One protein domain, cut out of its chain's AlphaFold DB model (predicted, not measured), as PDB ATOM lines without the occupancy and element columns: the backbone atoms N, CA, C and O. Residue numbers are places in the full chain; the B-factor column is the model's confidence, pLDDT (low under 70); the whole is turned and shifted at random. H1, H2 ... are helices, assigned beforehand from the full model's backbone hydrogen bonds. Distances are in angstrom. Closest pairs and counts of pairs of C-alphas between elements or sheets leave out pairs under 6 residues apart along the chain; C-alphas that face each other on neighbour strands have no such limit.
ATOM      1  N   ALA A 610       4.302  12.271 -10.888       94.56
ATOM      2  CA  ALA A 610       4.036  11.928  -9.495       94.56
ATOM      3  C   ALA A 610       5.060  12.553  -8.549       94.56
ATOM      4  O   ALA A 610       4.688  13.101  -7.512       94.56
ATOM      5  N   GLU A 611       6.331  12.536  -8.942       95.12
ATOM      6  CA  GLU A 611       7.418  13.176  -8.203       95.12
ATOM      7  C   GLU A 611       7.223  14.696  -8.130       95.12
ATOM      8  O   GLU A 611       7.386  15.283  -7.060       95.12
ATOM      9  N   ARG A 612       6.803  15.329  -9.236       95.75
ATOM     10  CA  ARG A 612       6.498  16.765  -9.305       95.75
ATOM     11  C   ARG A 612       5.342  17.144  -8.380       95.75
ATOM     12  O   ARG A 612       5.499  18.035  -7.548       95.75
ATOM     13  N   VAL A 613       4.209  16.447  -8.482       96.38
ATOM     14  CA  VAL A 613       3.024  16.702  -7.643       96.38
ATOM     15  C   VAL A 613       3.332  16.450  -6.161       96.38
ATOM     16  O   VAL A 613       2.916  17.226  -5.299       96.38
ATOM     17  N   LEU A 614       4.111  15.409  -5.844       96.38
ATOM     18  CA  LEU A 614       4.551  15.134  -4.475       96.38
ATOM     19  C   LEU A 614       5.492  16.225  -3.947       96.38
ATOM     20  O   LEU A 614       5.367  16.615  -2.789       96.38
ATOM     21  N   ALA A 615       6.405  16.740  -4.776       95.06
ATOM     22  CA  ALA A 615       7.321  17.818  -4.400       95.06
ATOM     23  C   ALA A 615       6.587  19.137  -4.137       95.06
ATOM     24  O   ALA A 615       6.917  19.841  -3.183       95.06
ATOM     25  N   GLU A 616       5.559  19.454  -4.928       95.50
ATOM     26  CA  GLU A 616       4.681  20.604  -4.685       95.50
ATOM     27  C   GLU A 616       3.923  20.462  -3.360       95.50
ATOM     28  O   GLU A 616       3.904  21.397  -2.554       95.50
ATOM     29  N   ALA A 617       3.367  19.279  -3.089       95.44
ATOM     30  CA  ALA A 617       2.701  18.992  -1.823       95.44
ATOM     31  C   ALA A 617       3.667  19.046  -0.626       95.44
ATOM     32  O   ALA A 617       3.328  19.604   0.419       95.44
ATOM     33  N   ALA A 618       4.886  18.521  -0.780       94.38
ATOM     34  CA  ALA A 618       5.924  18.578   0.242       94.38
ATOM     35  C   ALA A 618       6.364  20.021   0.519       94.38
ATOM     36  O   ALA A 618       6.486  20.435   1.669       94.38
ATOM     37  N   TRP A 619       6.529  20.830  -0.528       95.06
ATOM     38  CA  TRP A 619       6.811  22.251  -0.371       95.06
ATOM     39  C   TRP A 619       5.697  22.970   0.403       95.06
ATOM     40  O   TRP A 619       5.989  23.719   1.336       95.06
ATOM     41  N   ALA A 620       4.430  22.710   0.063       94.38
ATOM     42  CA  ALA A 620       3.277  23.298   0.746       94.38
ATOM     43  C   ALA A 620       3.175  22.885   2.227       94.38
ATOM     44  O   ALA A 620       2.755  23.688   3.057       94.38
ATOM     45  N   ALA A 621       3.594  21.663   2.573       91.19
ATOM     46  CA  ALA A 621       3.666  21.185   3.955       91.19
ATOM     47  C   ALA A 621       4.843  21.780   4.758       91.19
ATOM     48  O   ALA A 621       4.861  21.682   5.986       91.19
ATOM     49  N   GLY A 622       5.804  22.413   4.081       91.56
ATOM     50  CA  GLY A 622       6.965  23.058   4.683       91.56
ATOM     51  C   GLY A 622       8.214  22.159   4.688       91.56
ATOM     52  O   GLY A 622       8.166  21.045   5.212       91.56
ATOM     53  N   PRO A 623       9.381  22.640   4.205       88.81
ATOM     54  CA  PRO A 623      10.620  21.850   4.154       88.81
ATOM     55  C   PRO A 623      11.083  21.298   5.514       88.81
ATOM     56  O   PRO A 623      11.675  20.224   5.585       88.81
ATOM     57  N   ALA A 624      10.765  22.014   6.596       87.06
ATOM     58  CA  ALA A 624      11.038  21.634   7.981       87.06
ATOM     59  C   ALA A 624      10.380  20.308   8.407       87.06
ATOM     60  O   ALA A 624      10.798  19.714   9.392       87.06
ATOM     61  N   ALA A 625       9.369  19.823   7.678       88.81
ATOM     62  CA  ALA A 625       8.758  18.526   7.948       88.81
ATOM     63  C   ALA A 625       9.642  17.337   7.519       88.81
ATOM     64  O   ALA A 625       9.353  16.206   7.905       88.81
ATOM     65  N   TYR A 626      10.696  17.575   6.727       90.69
ATOM     66  CA  TYR A 626      11.524  16.533   6.093       90.69
ATOM     67  C   TYR A 626      13.008  16.602   6.491       90.69
ATOM     68  O   TYR A 626      13.867  15.977   5.865       90.69
ATOM     69  N   CYS A 627      13.321  17.389   7.519       89.62
ATOM     70  CA  CYS A 627      14.635  17.472   8.152       89.62
ATOM     71  C   CYS A 627      14.525  18.099   9.544       89.62
ATOM     72  O   CYS A 627      13.521  18.729   9.858       89.62
ATOM     73  N   ASP A 628      15.592  18.025  10.342       88.38
ATOM     74  CA  ASP A 628      15.728  18.882  11.521       88.38
ATOM     75  C   ASP A 628      15.873  20.359  11.072       88.38
ATOM     76  O   ASP A 628      16.832  20.693  10.363       88.38
ATOM     77  N   PRO A 629      14.957  21.269  11.468       88.94
ATOM     78  CA  PRO A 629      15.034  22.683  11.100       88.94
ATOM     79  C   PRO A 629      16.327  23.361  11.569       88.94
ATOM     80  O   PRO A 629      16.849  24.238  10.877       88.94
ATOM     81  N   ALA A 630      16.870  22.948  12.720       89.06
ATOM     82  CA  ALA A 630      18.127  23.475  13.236       89.06
ATOM     83  C   ALA A 630      19.314  23.012  12.380       89.06
ATOM     84  O   ALA A 630      20.229  23.796  12.122       89.06
ATOM     85  N   GLU A 631      19.291  21.768  11.895       89.62
ATOM     86  CA  GLU A 631      20.320  21.256  10.985       89.62
ATOM     87  C   GLU A 631      20.295  22.002   9.644       89.62
ATOM     88  O   GLU A 631      21.348  22.429   9.160       89.62
ATOM     89  N   LEU A 632      19.106  22.231   9.075       89.75
ATOM     90  CA  LEU A 632      18.950  22.993   7.834       89.75
ATOM     91  C   LEU A 632      19.431  24.444   7.988       89.75
ATOM     92  O   LEU A 632      20.145  24.946   7.118       89.75
ATOM     93  N   ALA A 633      19.085  25.109   9.094       90.81
ATOM     94  CA  ALA A 633      19.519  26.476   9.371       90.81
ATOM     95  C   ALA A 633      21.046  26.577   9.523       90.81
ATOM     96  O   ALA A 633      21.669  27.461   8.929       90.81
ATOM     97  N   VAL A 634      21.660  25.642  10.259       92.62
ATOM     98  CA  VAL A 634      23.122  25.553  10.403       92.62
ATOM     99  C   VAL A 634      23.782  25.305   9.049       92.62
ATOM    100  O   VAL A 634      24.770  25.963   8.726       92.62
ATOM    101  N   TRP A 635      23.243  24.396   8.233       92.44
ATOM    102  CA  TRP A 635      23.784  24.110   6.904       92.44
ATOM    103  C   TRP A 635      23.727  25.336   5.983       92.44
ATOM    104  O   TRP A 635      24.752  25.713   5.413       92.44
ATOM    105  N   ARG A 636      22.574  26.020   5.908       92.69
ATOM    106  CA  ARG A 636      22.419  27.275   5.150       92.69
ATOM    107  C   ARG A 636      23.429  28.335   5.603       92.69
ATOM    108  O   ARG A 636      24.083  28.948   4.763       92.69
ATOM    109  N   ALA A 637      23.599  28.514   6.915       93.44
ATOM    110  CA  ALA A 637      24.543  29.483   7.473       93.44
ATOM    111  C   ALA A 637      26.006  29.156   7.121       93.44
ATOM    112  O   ALA A 637      26.759  30.048   6.732       93.44
ATOM    113  N   ARG A 638      26.399  27.878   7.204       94.69
ATOM    114  CA  ARG A 638      27.758  27.421   6.866       94.69
ATOM    115  C   ARG A 638      28.087  27.640   5.392       94.69
ATOM    116  O   ARG A 638      29.144  28.191   5.092       94.69
ATOM    117  N   VAL A 639      27.190  27.250   4.481       93.50
ATOM    118  CA  VAL A 639      27.410  27.434   3.035       93.50
ATOM    119  C   VAL A 639      27.442  28.920   2.680       93.50
ATOM    120  O   VAL A 639      28.362  29.354   1.993       93.50
ATOM    121  N   ALA A 640      26.514  29.721   3.216       92.62
ATOM    122  CA  ALA A 640      26.489  31.166   2.983       92.62
ATOM    123  C   ALA A 640      27.759  31.869   3.485       92.62
ATOM    124  O   ALA A 640      28.265  32.769   2.821       92.62
ATOM    125  N   PHE A 641      28.300  31.460   4.638       93.25
ATOM    126  CA  PHE A 641      29.572  31.984   5.134       93.25
ATOM    127  C   PHE A 641      30.749  31.552   4.254       93.25
ATOM    128  O   PHE A 641      31.572  32.382   3.872       93.25
ATOM    129  N   ALA A 642      30.828  30.267   3.901       92.56
ATOM    130  CA  ALA A 642      31.900  29.747   3.058       92.56
ATOM    131  C   ALA A 642      31.917  30.417   1.670       92.56
ATOM    132  O   ALA A 642      32.996  30.739   1.171       92.56
ATOM    133  N   ALA A 643      30.747  30.717   1.096       91.94
ATOM    134  CA  ALA A 643      30.603  31.423  -0.178       91.94
ATOM    135  C   ALA A 643      31.155  32.864  -0.158       91.94
ATOM    136  O   ALA A 643      31.526  33.389  -1.201       91.94
ATOM    137  N   ARG A 644      31.303  33.502   1.017       90.62
ATOM    138  CA  ARG A 644      31.993  34.808   1.139       90.62
ATOM    139  C   ARG A 644      33.510  34.706   0.942       90.62
ATOM    140  O   ARG A 644      34.188  35.723   0.811       90.62
ATOM    141  N   HIS A 645      34.063  33.495   1.001       89.12
ATOM    142  CA  HIS A 645      35.505  33.244   1.041       89.12
ATOM    143  C   HIS A 645      35.996  32.242  -0.013       89.12
ATOM    144  O   HIS A 645      37.202  31.994  -0.090       89.12
ATOM    145  N   ALA A 646      35.091  31.679  -0.814       87.44
ATOM    146  CA  ALA A 646      35.390  30.850  -1.973       87.44
ATOM    147  C   ALA A 646      34.510  31.266  -3.154       87.44
ATOM    148  O   ALA A 646      33.297  31.391  -3.017       87.44
ATOM    149  N   GLU A 647      35.138  31.424  -4.312       74.06
ATOM    150  CA  GLU A 647      34.459  31.477  -5.602       74.06
ATOM    151  C   GLU A 647      34.046  30.032  -5.942       74.06
ATOM    152  O   GLU A 647      34.871  29.135  -5.763       74.06
ATOM    153  N   ASP A 648      32.796  29.803  -6.370       86.56
ATOM    154  CA  ASP A 648      32.204  28.488  -6.728       86.56
ATOM    155  C   ASP A 648      31.429  27.718  -5.627       86.56
ATOM    156  O   ASP A 648      31.383  26.491  -5.626       86.56
ATOM    157  N   LEU A 649      30.782  28.407  -4.677       90.12
ATOM    158  CA  LEU A 649      29.785  27.782  -3.791       90.12
ATOM    159  C   LEU A 649      28.368  28.280  -4.116       90.12
ATOM    160  O   LEU A 649      28.107  29.474  -3.946       90.12
ATOM    161  N   PRO A 650      27.439  27.402  -4.546       89.94
ATOM    162  CA  PRO A 650      26.073  27.811  -4.849       89.94
ATOM    163  C   PRO A 650      25.298  28.168  -3.567       89.94
ATOM    164  O   PRO A 650      25.500  27.531  -2.523       89.94
ATOM    165  N   PRO A 651      24.394  29.165  -3.615       89.62
ATOM    166  CA  PRO A 651      23.560  29.512  -2.472       89.62
ATOM    167  C   PRO A 651      22.577  28.381  -2.136       89.62
ATOM    168  O   PRO A 651      22.101  27.656  -3.006       89.62
ATOM    169  N   VAL A 652      22.246  28.249  -0.850       91.81
ATOM    170  CA  VAL A 652      21.196  27.337  -0.363       91.81
ATOM    171  C   VAL A 652      19.951  28.155  -0.025       91.81
ATOM    172  O   VAL A 652      19.586  28.326   1.140       91.81
ATOM    173  N   ASP A 653      19.345  28.726  -1.056       91.31
ATOM    174  CA  ASP A 653      18.101  29.484  -0.973       91.31
ATOM    175  C   ASP A 653      16.866  28.569  -1.094       91.31
ATOM    176  O   ASP A 653      16.939  27.337  -1.015       91.31
ATOM    177  N   ASP A 654      15.690  29.177  -1.213       91.69
ATOM    178  CA  ASP A 654      14.429  28.449  -1.322       91.69
ATOM    179  C   ASP A 654      14.293  27.705  -2.655       91.69
ATOM    180  O   ASP A 654      13.650  26.656  -2.694       91.69
ATOM    181  N   GLU A 655      14.941  28.177  -3.720       93.38
ATOM    182  CA  GLU A 655      14.994  27.479  -5.004       93.38
ATOM    183  C   GLU A 655      15.841  26.206  -4.891       93.38
ATOM    184  O   GLU A 655      15.392  25.118  -5.271       93.38
ATOM    185  N   ALA A 656      17.011  26.299  -4.253       92.12
ATOM    186  CA  ALA A 656      17.849  25.143  -3.959       92.12
ATOM    187  C   ALA A 656      17.113  24.107  -3.094       92.12
ATOM    188  O   ALA A 656      17.235  22.903  -3.340       92.12
ATOM    189  N   VAL A 657      16.317  24.555  -2.114       93.00
ATOM    190  CA  VAL A 657      15.504  23.664  -1.271       93.00
ATOM    191  C   VAL A 657      14.340  23.036  -2.032       93.00
ATOM    192  O   VAL A 657      14.128  21.832  -1.890       93.00
ATOM    193  N   ARG A 658      13.611  23.791  -2.862       94.50
ATOM    194  CA  ARG A 658      12.556  23.231  -3.728       94.50
ATOM    195  C   ARG A 658      13.107  22.147  -4.637       94.50
ATOM    196  O   ARG A 658      12.524  21.073  -4.751       94.50
ATOM    197  N   ALA A 659      14.250  22.411  -5.255       93.56
ATOM    198  CA  ALA A 659      14.850  21.471  -6.177       93.56
ATOM    199  C   ALA A 659      15.410  20.233  -5.439       93.56
ATOM    200  O   ALA A 659      15.232  19.117  -5.918       93.56
ATOM    201  N   ALA A 660      15.963  20.387  -4.228       93.12
ATOM    202  CA  ALA A 660      16.336  19.254  -3.373       93.12
ATOM    203  C   ALA A 660      15.125  18.430  -2.893       93.12
ATOM    204  O   ALA A 660      15.212  17.207  -2.824       93.12
ATOM    205  N   LEU A 661      13.980  19.062  -2.611       93.06
ATOM    206  CA  LEU A 661      12.731  18.344  -2.338       93.06
ATOM    207  C   LEU A 661      12.270  17.538  -3.556       93.06
ATOM    208  O   LEU A 661      11.876  16.388  -3.394       93.06
ATOM    209  N   GLY A 662      12.386  18.091  -4.766       93.44
ATOM    210  CA  GLY A 662      12.121  17.354  -6.005       93.44
ATOM    211  C   GLY A 662      12.968  16.085  -6.132       93.44
ATOM    212  O   GLY A 662      12.452  15.021  -6.459       93.44
ATOM    213  N   GLU A 663      14.259  16.161  -5.799       92.50
ATOM    214  CA  GLU A 663      15.138  14.985  -5.770       92.50
ATOM    215  C   GLU A 663      14.775  14.002  -4.654       92.50
ATOM    216  O   GLU A 663      14.809  12.791  -4.868       92.50
ATOM    217  N   LEU A 664      14.393  14.511  -3.479       92.62
ATOM    218  CA  LEU A 664      13.917  13.693  -2.366       92.62
ATOM    219  C   LEU A 664      12.605  12.976  -2.716       92.62
ATOM    220  O   LEU A 664      12.370  11.879  -2.229       92.62
ATOM    221  N   CYS A 665      11.767  13.528  -3.588       93.38
ATOM    222  CA  CYS A 665      10.549  12.864  -4.049       93.38
ATOM    223  C   CYS A 665      10.802  11.713  -5.033       93.38
ATOM    224  O   CYS A 665       9.890  10.917  -5.250       93.38
ATOM    225  N   ARG A 666      12.006  11.584  -5.612       92.25
ATOM    226  CA  ARG A 666      12.287  10.565  -6.637       92.25
ATOM    227  C   ARG A 666      12.027   9.151  -6.133       92.25
ATOM    228  O   ARG A 666      12.542   8.757  -5.084       92.25
ATOM    229  N   GLY A 667      11.229   8.395  -6.887       90.12
ATOM    230  CA  GLY A 667      10.820   7.031  -6.539       90.12
ATOM    231  C   GLY A 667       9.927   6.904  -5.295       90.12
ATOM    232  O   GLY A 667       9.635   5.782  -4.885       90.12
ATOM    233  N   ARG A 668       9.486   8.019  -4.693       92.50
ATOM    234  CA  ARG A 668       8.597   8.050  -3.521       92.50
ATOM    235  C   ARG A 668       7.190   8.479  -3.917       92.50
ATOM    236  O   ARG A 668       6.973   9.105  -4.950       92.50
ATOM    237  N   ARG A 669       6.216   8.126  -3.080       93.38
ATOM    238  CA  ARG A 669       4.784   8.334  -3.349       93.38
ATOM    239  C   ARG A 669       4.022   8.969  -2.194       93.38
ATOM    240  O   ARG A 669       2.869   9.346  -2.380       93.38
ATOM    241  N   SER A 670       4.616   9.093  -1.010       95.00
ATOM    242  CA  SER A 670       3.941   9.669   0.158       95.00
ATOM    243  C   SER A 670       4.840  10.586   0.972       95.00
ATOM    244  O   SER A 670       6.056  10.421   0.998       95.00
ATOM    245  N   LEU A 671       4.233  11.537   1.685       93.75
ATOM    246  CA  LEU A 671       4.964  12.418   2.596       93.75
ATOM    247  C   LEU A 671       5.620  11.644   3.751       93.75
ATOM    248  O   LEU A 671       6.663  12.065   4.247       93.75
ATOM    249  N   ASP A 672       5.056  10.506   4.159       91.88
ATOM    250  CA  ASP A 672       5.637   9.644   5.195       91.88
ATOM    251  C   ASP A 672       6.910   8.933   4.724       91.88
ATOM    252  O   ASP A 672       7.871   8.828   5.491       91.88
ATOM    253  N   GLU A 673       6.973   8.519   3.453       91.44
ATOM    254  CA  GLU A 673       8.206   8.002   2.843       91.44
ATOM    255  C   GLU A 673       9.305   9.075   2.785       91.44
ATOM    256  O   GLU A 673      10.488   8.746   2.898       91.44
ATOM    257  N   LEU A 674       8.937  10.357   2.638       90.62
ATOM    258  CA  LEU A 674       9.891  11.468   2.729       90.62
ATOM    259  C   LEU A 674      10.375  11.685   4.168       90.62
ATOM    260  O   LEU A 674      11.575  11.840   4.382       90.62
ATOM    261  N   ARG A 675       9.473  11.680   5.159       89.12
ATOM    262  CA  ARG A 675       9.831  11.822   6.588       89.12
ATOM    263  C   ARG A 675      10.734  10.693   7.070       89.12
ATOM    264  O   ARG A 675      11.636  10.917   7.869       89.12
ATOM    265  N   SER A 676      10.487   9.491   6.562       85.19
ATOM    266  CA  SER A 676      11.230   8.278   6.910       85.19
ATOM    267  C   SER A 676      12.459   8.059   6.027       85.19
ATOM    268  O   SER A 676      13.120   7.027   6.143       85.19
ATOM    269  N   ALA A 677      12.775   8.993   5.121       75.94
ATOM    270  CA  ALA A 677      13.934   8.877   4.253       75.94
ATOM    271  C   ALA A 677      15.225   8.889   5.092       75.94
ATOM    272  O   ALA A 677      15.657   9.926   5.600       75.94
ATOM    273  N   GLY A 678      15.856   7.719   5.230       62.28
ATOM    274  CA  GLY A 678      17.201   7.602   5.792       62.28
ATOM    275  C   GLY A 678      18.232   8.410   4.987       62.28
ATOM    276  O   GLY A 678      17.982   8.806   3.851       62.28
ATOM    277  N   GLY A 679      19.410   8.661   5.569       59.97
ATOM    278  CA  GLY A 679      20.490   9.394   4.886       59.97
ATOM    279  C   GLY A 679      20.477  10.918   5.074       59.97
ATOM    280  O   GLY A 679      21.021  11.639   4.243       59.97
ATOM    281  N   GLY A 680      19.885  11.419   6.165       67.69
ATOM    282  CA  GLY A 680      19.905  12.849   6.518       67.69
ATOM    283  C   GLY A 680      18.788  13.689   5.888       67.69
ATOM    284  O   GLY A 680      18.879  14.917   5.898       67.69
ATOM    285  N   GLY A 681      17.751  13.047   5.332       86.38
ATOM    286  CA  GLY A 681      16.562  13.710   4.789       86.38
ATOM    287  C   GLY A 681      16.892  14.788   3.754       86.38
ATOM    288  O   GLY A 681      17.805  14.644   2.937       86.38
ATOM    289  N   LEU A 682      16.173  15.908   3.818       90.12
ATOM    290  CA  LEU A 682      16.379  17.050   2.923       90.12
ATOM    291  C   LEU A 682      17.801  17.644   3.004       90.12
ATOM    292  O   LEU A 682      18.370  18.022   1.979       90.12
ATOM    293  N   VAL A 683      18.408  17.707   4.197       90.81
ATOM    294  CA  VAL A 683      19.769  18.252   4.369       90.81
ATOM    295  C   VAL A 683      20.811  17.344   3.714       90.81
ATOM    296  O   VAL A 683      21.756  17.837   3.098       90.81
ATOM    297  N   GLY A 684      20.622  16.024   3.784       90.69
ATOM    298  CA  GLY A 684      21.465  15.052   3.086       90.69
ATOM    299  C   GLY A 684      21.485  15.278   1.573       90.69
ATOM    300  O   GLY A 684      22.559  15.347   0.976       90.69
ATOM    301  N   VAL A 685      20.312  15.494   0.967       92.25
ATOM    302  CA  VAL A 685      20.190  15.808  -0.469       92.25
ATOM    303  C   VAL A 685      20.876  17.135  -0.808       92.25
ATOM    304  O   VAL A 685      21.650  17.206  -1.762       92.25
ATOM    305  N   LEU A 686      20.686  18.175   0.013       92.62
ATOM    306  CA  LEU A 686      21.362  19.468  -0.164       92.62
ATOM    307  C   LEU A 686      22.892  19.358  -0.091       92.62
ATOM    308  O   LEU A 686      23.587  20.018  -0.860       92.62
ATOM    309  N   ARG A 687      23.433  18.516   0.799       91.31
ATOM    310  CA  ARG A 687      24.876  18.217   0.853       91.31
ATOM    311  C   ARG A 687      25.348  17.455  -0.389       91.31
ATOM    312  O   ARG A 687      26.452  17.698  -0.871       91.31
ATOM    313  N   GLY A 688      24.525  16.539  -0.899       90.38
ATOM    314  CA  GLY A 688      24.812  15.741  -2.094       90.38
ATOM    315  C   GLY A 688      24.939  16.568  -3.374       90.38
ATOM    316  O   GLY A 688      25.730  16.206  -4.240       90.38
ATOM    317  N   ARG A 689      24.224  17.699  -3.453       91.25
ATOM    318  CA  ARG A 689      24.263  18.646  -4.581       91.25
ATOM    319  C   ARG A 689      25.581  19.397  -4.740       91.25
ATOM    320  O   ARG A 689      25.879  19.846  -5.839       91.25
ATOM    321  N   LEU A 690      26.346  19.548  -3.661       91.31
ATOM    322  CA  LEU A 690      27.694  20.100  -3.739       91.31
ATOM    323  C   LEU A 690      28.653  19.023  -4.241       91.31
ATOM    324  O   LEU A 690      28.600  17.892  -3.762       91.31
ATOM    325  N   ASP A 691      29.570  19.357  -5.143       91.81
ATOM    326  CA  ASP A 691      30.616  18.420  -5.549       91.81
ATOM    327  C   ASP A 691      31.637  18.159  -4.413       91.81
ATOM    328  O   ASP A 691      31.579  18.727  -3.316       91.81
ATOM    329  N   ALA A 692      32.598  17.257  -4.638       90.44
ATOM    330  CA  ALA A 692      33.596  16.919  -3.621       90.44
ATOM    331  C   ALA A 692      34.486  18.111  -3.211       90.44
ATOM    332  O   ALA A 692      34.831  18.238  -2.033       90.44
ATOM    333  N   ARG A 693      34.830  18.995  -4.155       91.81
ATOM    334  CA  ARG A 693      35.663  20.182  -3.920       91.81
ATOM    335  C   ARG A 693      34.888  21.230  -3.123       91.81
ATOM    336  O   ARG A 693      35.422  21.766  -2.152       91.81
ATOM    337  N   GLN A 694      33.637  21.483  -3.489       93.56
ATOM    338  CA  GLN A 694      32.717  22.392  -2.815       93.56
ATOM    339  C   GLN A 694      32.447  21.935  -1.379       93.56
ATOM    340  O   GLN A 694      32.590  22.723  -0.442       93.56
ATOM    341  N   ARG A 695      32.163  20.642  -1.164       91.56
ATOM    342  CA  ARG A 695      32.015  20.079   0.191       91.56
ATOM    343  C   ARG A 695      33.275  20.275   1.031       91.56
ATOM    344  O   ARG A 695      33.185  20.747   2.162       91.56
ATOM    345  N   ALA A 696      34.452  19.980   0.476       90.88
ATOM    346  CA  ALA A 696      35.720  20.199   1.171       90.88
ATOM    347  C   ALA A 696      35.974  21.689   1.476       90.88
ATOM    348  O   ALA A 696      36.518  22.023   2.531       90.88
ATOM    349  N   ALA A 697      35.556  22.597   0.589       92.62
ATOM    350  CA  ALA A 697      35.643  24.034   0.821       92.62
ATOM    351  C   ALA A 697      34.758  24.477   1.996       92.62
ATOM    352  O   ALA A 697      35.242  25.220   2.851       92.62
ATOM    353  N   VAL A 698      33.517  23.985   2.091       93.81
ATOM    354  CA  VAL A 698      32.621  24.269   3.227       93.81
ATOM    355  C   VAL A 698      33.211  23.740   4.533       93.81
ATOM    356  O   VAL A 698      33.266  24.484   5.509       93.81
ATOM    357  N   GLU A 699      33.725  22.509   4.562       92.81
ATOM    358  CA  GLU A 699      34.339  21.943   5.774       92.81
ATOM    359  C   GLU A 699      35.597  22.704   6.218       92.81
ATOM    360  O   GLU A 699      35.826  22.893   7.412       92.81
ATOM    361  N   ARG A 700      36.399  23.204   5.272       92.69
ATOM    362  CA  ARG A 700      37.611  23.985   5.564       92.69
ATOM    363  C   ARG A 700      37.311  25.423   5.996       92.69
ATOM    364  O   ARG A 700      37.991  25.956   6.871       92.69
ATOM    365  N   LEU A 701      36.357  26.089   5.344       93.88
ATOM    366  CA  LEU A 701      36.059  27.510   5.565       93.88
ATOM    367  C   LEU A 701      35.057  27.723   6.701       93.88
ATOM    368  O   LEU A 701      35.202  28.677   7.466       93.88
ATOM    369  N   ALA A 702      34.079  26.829   6.825       94.50
ATOM    370  CA  ALA A 702      33.017  26.853   7.822       94.50
ATOM    371  C   ALA A 702      32.952  25.509   8.582       94.50
ATOM    372  O   ALA A 702      31.967  24.767   8.457       94.50
TER     373      ALA A 702
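Overview. This is residues 610 to 702 of the 809 residues of the protein "ATP-dependent helicase HrpB" of Deltaproteobacteria bacterium (UniProt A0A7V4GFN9). You are looking at an elongated body of helices, with H4 and H6 crossed in its middle, H1, H2 and H5 towards one end and H7 at the other. The longest helix, H3, runs beside H6 and makes a corner with H7. The printed part has 93 residues with seven named helices, H1 to H7 in chain order, and no named strand: all helix. It is compact, with a radius of gyration of the C-alphas of 13.4 A and spans of 39 by 22 by 21 A.

Arrangement. Begin at H1, residues 610 to 621: it touches H4, residues 654 to 664, opposite ways at a steep tilt of 49 degrees, the C-alphas of Ala 615 and Gly 662 closest at 5.1 A. H2, residues 623 to 626, only just touches H5, residues 671 to 675, with 3 pairs of C-alphas within 8 A, closest Tyr 626 and Arg 675 at 5.0 A. In H3, residues 629 to 643, residues 638 to 642 alone touch H7, residues 692 to 701, about perpendicular at 89 degrees, C-alphas 642 and 701 closest at 5.3 A. The hub is H6, residues 681 to 688, touching H2, H3 and H4; it is about perpendicular to H4 at 77 degrees, C-alphas 660 and 685 closest at 5.9 A. H1 and H7 are apart. Every O i to N i+4 pair is within hydrogen-bond range in H1, H3, H4, H5, H6 and H7; H2 is too short for one.

Along the chain. Find C-alpha 610 at (4.036, 11.928, -9.495), where H1 begins its 16.3 A. H3 spans 21.1 A, H4 14.8 A, and H7 14.2 A to C-alpha 701 at (36.059, 27.510, 5.565).

Size, cuts and confidence. The C-alphas farthest apart, His 645 and Arg 669, are 39.8 A apart. The printed part has no cut and no long link. Confidence is low at residues 678 to 680, under 70.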